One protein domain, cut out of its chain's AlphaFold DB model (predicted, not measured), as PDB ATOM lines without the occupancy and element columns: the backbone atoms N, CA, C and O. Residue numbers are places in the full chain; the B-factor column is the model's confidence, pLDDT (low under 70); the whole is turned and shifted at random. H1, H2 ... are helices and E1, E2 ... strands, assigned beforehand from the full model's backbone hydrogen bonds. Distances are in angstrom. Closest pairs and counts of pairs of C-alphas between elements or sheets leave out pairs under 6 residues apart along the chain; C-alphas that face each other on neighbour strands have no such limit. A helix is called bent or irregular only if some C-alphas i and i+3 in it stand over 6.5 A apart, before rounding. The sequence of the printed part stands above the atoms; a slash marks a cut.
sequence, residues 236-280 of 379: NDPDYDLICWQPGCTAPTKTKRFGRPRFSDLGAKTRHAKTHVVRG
ATOM      1  N   ASN A 236     114.200 100.800 173.520       64.19
ATOM      2  CA  ASN A 236     114.273 100.412 174.930       64.19
ATOM      3  C   ASN A 236     114.388 101.600 175.889       64.19
ATOM      4  O   ASN A 236     114.525 101.402 177.098       64.19
ATOM      5  N   ASP A 237     114.350 102.832 175.379       76.19
ATOM      6  CA  ASP A 237     114.467 104.003 176.226       76.19
ATOM      7  C   ASP A 237     113.089 104.568 176.608       76.19
ATOM      8  O   ASP A 237     112.404 105.144 175.757       76.19
ATOM      9  N   PRO A 238     112.681 104.478 177.890       75.31
ATOM     10  CA  PRO A 238     111.363 104.937 178.328       75.31
ATOM     11  C   PRO A 238     111.163 106.448 178.141       75.31
ATOM     12  O   PRO A 238     110.033 106.936 178.147       75.31
ATOM     13  N   ASP A 239     112.245 107.209 177.955       81.12
ATOM     14  CA  ASP A 239     112.191 108.652 177.769       81.12
ATOM     15  C   ASP A 239     112.147 109.077 176.302       81.12
ATOM     16  O   ASP A 239     111.979 110.269 176.027       81.12
ATOM     17  N   TYR A 240     112.297 108.149 175.351       83.81
ATOM     18  CA  TYR A 240     112.242 108.457 173.920       83.81
ATOM     19  C   TYR A 240     110.904 109.111 173.544       83.81
ATOM     20  O   TYR A 240     110.840 110.141 172.856       83.81
ATOM     21  N   ASP A 241     109.827 108.595 174.134       86.44
ATOM     22  CA  ASP A 241     108.475 109.113 173.989       86.44
ATOM     23  C   ASP A 241     108.254 110.460 174.666       86.44
ATOM     24  O   ASP A 241     107.239 111.100 174.401       86.44
ATOM     25  N   LEU A 242     109.194 110.955 175.470       91.56
ATOM     26  CA  LEU A 242     109.100 112.247 176.150       91.56
ATOM     27  C   LEU A 242     109.835 113.371 175.411       91.56
ATOM     28  O   LEU A 242     109.726 114.533 175.807       91.56
ATOM     29  N   ILE A 243     110.551 113.065 174.329       91.88
ATOM     30  CA  ILE A 243     111.290 114.053 173.530       91.88
ATOM     31  C   ILE A 243     110.371 114.662 172.467       91.88
ATOM     32  O   ILE A 243     109.571 113.965 171.831       91.88
ATOM     33  N   CYS A 244     110.473 115.980 172.263       91.38
ATOM     34  CA  CYS A 244     109.849 116.628 171.115       91.38
ATOM     35  C   CYS A 244     110.741 116.531 169.872       91.38
ATOM     36  O   CYS A 244     111.823 117.120 169.800       91.38
ATOM     37  N   TRP A 245     110.242 115.819 168.865       88.00
ATOM     38  CA  TRP A 245     110.935 115.593 167.597       88.00
ATOM     39  C   TRP A 245     110.690 116.684 166.553       88.00
ATOM     40  O   TRP A 245     111.286 116.642 165.477       88.00
ATOM     41  N   GLN A 246     109.880 117.701 166.864       86.31
ATOM     42  CA  GLN A 246     109.632 118.788 165.925       86.31
ATOM     43  C   GLN A 246     110.954 119.507 165.578       86.31
ATOM     44  O   GLN A 246     111.647 119.972 166.490       86.31
ATOM     45  N   PRO A 247     111.315 119.620 164.286       81.75
ATOM     46  CA  PRO A 247     112.531 120.310 163.866       81.75
ATOM     47  C   PRO A 247     112.571 121.755 164.376       81.75
ATOM     48  O   PRO A 247     111.579 122.481 164.279       81.75
ATOM     49  N   GLY A 248     113.711 122.164 164.940       83.25
ATOM     50  CA  GLY A 248     113.905 123.515 165.480       83.25
ATOM     51  C   GLY A 248     113.115 123.814 166.761       83.25
ATOM     52  O   GLY A 248     112.972 124.978 167.133       83.25
ATOM     53  N   CYS A 249     112.573 122.800 167.442       85.94
ATOM     54  CA  CYS A 249     111.907 123.020 168.717       85.94
ATOM     55  C   CYS A 249     112.915 123.374 169.820       85.94
ATOM     56  O   CYS A 249     113.716 122.544 170.238       85.94
ATOM     57  N   THR A 250     112.825 124.598 170.339       86.62
ATOM     58  CA  THR A 250     113.655 125.109 171.441       86.62
ATOM     59  C   THR A 250     112.831 125.353 172.704       86.62
ATOM     60  O   THR A 250     113.032 126.349 173.403       86.62
ATOM     61  N   ALA A 251     111.849 124.490 172.981       86.69
ATOM     62  CA  ALA A 251     111.001 124.647 174.159       86.69
ATOM     63  C   ALA A 251     111.856 124.755 175.439       86.69
ATOM     64  O   ALA A 251     112.829 124.007 175.580       86.69
ATOM     65  N   PRO A 252     111.514 125.668 176.369       83.75
ATOM     66  CA  PRO A 252     112.275 125.875 177.594       83.75
ATOM     67  C   PRO A 252     111.982 124.739 178.581       83.75
ATOM     68  O   PRO A 252     111.195 124.881 179.515       83.75
ATOM     69  N   THR A 253     112.576 123.575 178.347       87.06
ATOM     70  CA  THR A 253     112.536 122.439 179.267       87.06
ATOM     71  C   THR A 253     113.803 122.422 180.113       87.06
ATOM     72  O   THR A 253     114.888 122.760 179.640       87.06
ATOM     73  N   LYS A 254     113.675 122.006 181.380       83.69
ATOM     74  CA  LYS A 254     114.825 121.850 182.288       83.69
ATOM     75  C   LYS A 254     115.803 120.787 181.788       83.69
ATOM     76  O   LYS A 254     117.002 120.889 182.003       83.69
ATOM     77  N   THR A 255     115.269 119.774 181.116       86.44
ATOM     78  CA  THR A 255     116.016 118.647 180.572       86.44
ATOM     79  C   THR A 255     116.020 118.707 179.055       86.44
ATOM     80  O   THR A 255     114.974 118.904 178.428       86.44
ATOM     81  N   LYS A 256     117.196 118.504 178.464       88.50
ATOM     82  CA  LYS A 256     117.368 118.303 177.027       88.50
ATOM     83  C   LYS A 256     118.012 116.949 176.793       88.50
ATOM     84  O   LYS A 256     118.859 116.529 177.575       88.50
ATOM     85  N   ARG A 257     117.624 116.284 175.713       83.94
ATOM     86  CA  ARG A 257     118.238 115.034 175.278       83.94
ATOM     87  C   ARG A 257     118.410 115.068 173.771       83.94
ATOM     88  O   ARG A 257     117.494 115.493 173.078       83.94
ATOM     89  N   PHE A 258     119.593 114.700 173.283       85.62
ATOM     90  CA  PHE A 258     119.973 114.876 171.871       85.62
ATOM     91  C   PHE A 258     119.781 116.325 171.393       85.62
ATOM     92  O   PHE A 258     119.221 116.565 170.334       85.62
ATOM     93  N   GLY A 259     120.115 117.307 172.240       84.25
ATOM     94  CA  GLY A 259     119.885 118.731 171.947       84.25
ATOM     95  C   GLY A 259     118.411 119.169 171.949       84.25
ATOM     96  O   GLY A 259     118.132 120.366 171.870       84.25
ATOM     97  N   ARG A 260     117.464 118.237 172.112       88.88
ATOM     98  CA  ARG A 260     116.024 118.469 171.965       88.88
ATOM     99  C   ARG A 260     115.301 118.575 173.305       88.88
ATOM    100  O   ARG A 260     115.755 117.998 174.299       88.88
ATOM    101  N   PRO A 261     114.166 119.294 173.365       90.69
ATOM    102  CA  PRO A 261     113.401 119.432 174.594       90.69
ATOM    103  C   PRO A 261     112.813 118.093 175.036       90.69
ATOM    104  O   PRO A 261     112.076 117.449 174.282       90.69
ATOM    105  N   ARG A 262     113.122 117.696 176.273       92.75
ATOM    106  CA  ARG A 262     112.548 116.523 176.937       92.75
ATOM    107  C   ARG A 262     111.540 116.975 177.989       92.75
ATOM    108  O   ARG A 262     111.848 117.835 178.816       92.75
ATOM    109  N   PHE A 263     110.359 116.372 177.966       92.75
ATOM    110  CA  PHE A 263     109.274 116.638 178.905       92.75
ATOM    111  C   PHE A 263     109.314 115.667 180.089       92.75
ATOM    112  O   PHE A 263     109.888 114.587 180.002       92.75
ATOM    113  N   SER A 264     108.719 116.069 181.212       90.88
ATOM    114  CA  SER A 264     108.612 115.234 182.415       90.88
ATOM    115  C   SER A 264     107.679 114.039 182.228       90.88
ATOM    116  O   SER A 264     107.854 113.018 182.875       90.88
ATOM    117  N   ASP A 265     106.666 114.196 181.378       92.19
ATOM    118  CA  ASP A 265     105.598 113.229 181.163       92.19
ATOM    119  C   ASP A 265     105.003 113.359 179.752       92.19
ATOM    120  O   ASP A 265     105.104 114.395 179.077       92.19
ATOM    121  N   LEU A 266     104.334 112.290 179.309       89.06
ATOM    122  CA  LEU A 266     103.681 112.238 178.000       89.06
ATOM    123  C   LEU A 266     102.575 113.303 177.883       89.06
ATOM    124  O   LEU A 266     102.337 113.853 176.804       89.06
ATOM    125  N   GLY A 267     101.940 113.659 179.005       90.31
ATOM    126  CA  GLY A 267     100.951 114.730 179.093       90.31
ATOM    127  C   GLY A 267     101.527 116.107 178.748       90.31
ATOM    128  O   GLY A 267     100.951 116.826 177.920       90.31
ATOM    129  N   ALA A 268     102.673 116.493 179.323       89.81
ATOM    130  CA  ALA A 268     103.332 117.750 178.972       89.81
ATOM    131  C   ALA A 268     103.838 117.758 177.527       89.81
ATOM    132  O   ALA A 268     103.591 118.752 176.836       89.81
ATOM    133  N   LYS A 269     104.432 116.660 177.031       91.94
ATOM    134  CA  LYS A 269     104.812 116.556 175.612       91.94
ATOM    135  C   LYS A 269     103.602 116.740 174.701       91.94
ATOM    136  O   LYS A 269     103.672 117.515 173.755       91.94
ATOM    137  N   THR A 270     102.476 116.091 174.991       88.31
ATOM    138  CA  THR A 270     101.263 116.180 174.163       88.31
ATOM    139  C   THR A 270     100.698 117.601 174.136       88.31
ATOM    140  O   THR A 270     100.337 118.114 173.076       88.31
ATOM    141  N   ARG A 271     100.649 118.289 175.287       87.69
ATOM    142  CA  ARG A 271     100.245 119.707 175.342       87.69
ATOM    143  C   ARG A 271     101.197 120.598 174.550       87.69
ATOM    144  O   ARG A 271     100.743 121.495 173.846       87.69
ATOM    145  N   HIS A 272     102.496 120.331 174.632       89.75
ATOM    146  CA  HIS A 272     103.500 121.043 173.864       89.75
ATOM    147  C   HIS A 272     103.400 120.762 172.357       89.75
ATOM    148  O   HIS A 272     103.441 121.700 171.570       89.75
ATOM    149  N   ALA A 273     103.170 119.520 171.934       86.88
ATOM    150  CA  ALA A 273     103.013 119.164 170.525       86.88
ATOM    151  C   ALA A 273     101.871 119.951 169.861       86.88
ATOM    152  O   ALA A 273     102.006 120.422 168.733       86.88
ATOM    153  N   LYS A 274     100.779 120.213 170.596       82.81
ATOM    154  CA  LYS A 274      99.699 121.096 170.124       82.81
ATOM    155  C   LYS A 274     100.192 122.508 169.801       82.81
ATOM    156  O   LYS A 274      99.653 123.128 168.898       82.81
ATOM    157  N   THR A 275     101.234 123.008 170.465       81.94
ATOM    158  CA  THR A 275     101.819 124.323 170.145       81.94
ATOM    159  C   THR A 275     102.542 124.350 168.798       81.94
ATOM    160  O   THR A 275     102.588 125.404 168.168       81.94
ATOM    161  N   HIS A 276     103.018 123.205 168.295       80.12
ATOM    162  CA  HIS A 276     103.554 123.103 166.932       80.12
ATOM    163  C   HIS A 276     102.457 123.182 165.875       80.12
ATOM    164  O   HIS A 276     102.637 123.838 164.851       80.12
ATOM    165  N   VAL A 277     101.287 122.609 166.167       65.31
ATOM    166  CA  VAL A 277     100.090 122.720 165.318       65.31
ATOM    167  C   VAL A 277      99.568 124.170 165.274       65.31
ATOM    168  O   VAL A 277      98.914 124.570 164.315       65.31
ATOM    169  N   VAL A 278      99.918 125.007 166.263       55.84
ATOM    170  CA  VAL A 278      99.509 126.425 166.362       55.84
ATOM    171  C   VAL A 278     100.358 127.370 165.487       55.84
ATOM    172  O   VAL A 278     100.109 128.572 165.463       55.84
ATOM    173  N   ARG A 279     101.244 126.857 164.618       52.78
ATOM    174  CA  ARG A 279     101.593 127.567 163.364       52.78
ATOM    175  C   ARG A 279     100.489 127.419 162.304       52.78
ATOM    176  O   ARG A 279     100.753 127.317 161.109       52.78
ATOM    177  N   GLY A 280      99.234 127.398 162.740       55.41
ATOM    178  CA  GLY A 280      98.096 127.500 161.847       55.41
ATOM    179  C   GLY A 280      98.097 128.863 161.153       55.41
ATOM    180  O   GLY A 280      98.564 129.857 161.719       55.41
TER     181      GLY A 280
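What this domain is: This is residues 236 to 280 of the 379 residues of an uncharacterized protein of Peniophora sp. CBMAI 1063 (UniProt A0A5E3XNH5). This is a small hairpin of two very short strands, E1 and E2, at one side and a single helix, H1, at the other, with a long loop before them. The loop, residues 236 to 254, passes with residues 242 to 244 between E2 and H1 and folds back near Pro 247 to reach E1, while the two ends, at Asn 236 and Gly 280, make the length. The printed part has 45 residues, with two named strands and one named helix in the order E1, E2, H1; the sheet has the order E1 - E2, antiparallel, and the class is mixed, helices and strands, though the named elements hold only 18 of the 45 residues. The whole is compact, with a radius of gyration of the C-alphas of 10.1 A, and elongated in outline, spanning 34 by 20 by 18 A.

Where its parts are: Look first for the sheet. Find C-alpha 255 at (116.016, 118.647, 180.572); from there E1, residues 255 to 257, runs 6.8 A from first to last C-alpha. E2, residues 260 to 262, covers 6.4 A and ends with C-alpha 262 at (112.548, 116.523, 176.937). Then go to C-alpha 266 at (103.681, 112.238, 178.000), where H1, residues 266 to 277, begins; it runs 16.8 A to C-alpha 277 at (100.090, 122.720, 165.318). H1 is not bent.

How they stand to each other: Begin with E1 and E2, which are antiparallel neighbours and form a hairpin, with 129 degrees between their N-to-C directions. The C-alphas of Lys 256 and Pro 261 face each other at 4.8 A. Look at N 257 and O 260, 2.9 A apart and within hydrogen-bond range, and at N 262 and O 255, also within range at 3.1 A. Moving outward to H1, you find one pair of C-alphas of E2 and H1 within 8 A: those of Arg 262 and Lys 269, their closest, 7.8 A apart. The centres of E2 and H1 are 11.9 A apart. E1 and H1 are apart. Along H1's backbone, 6 of 8 O i to N i+4 pairs are within hydrogen-bond range.

The domain as a whole: The two C-alphas farthest apart are those of Asn 236 and Gly 280, the first and last printed residues, at 34.2 A. The printed part has no cut. The links E1 to E2, of 2 residues, and E2 to H1, of 3 residues, are both tight. Before E1, residues 236 to 254 hold no named element, and their C-alphas lie 3 to 18 A from the mean of all C-alphas. The mean pLDDT of the printed part is 83.6; look for values under 70 at residue 236 and at residues 277 to 280, of which 277 belongs to H1.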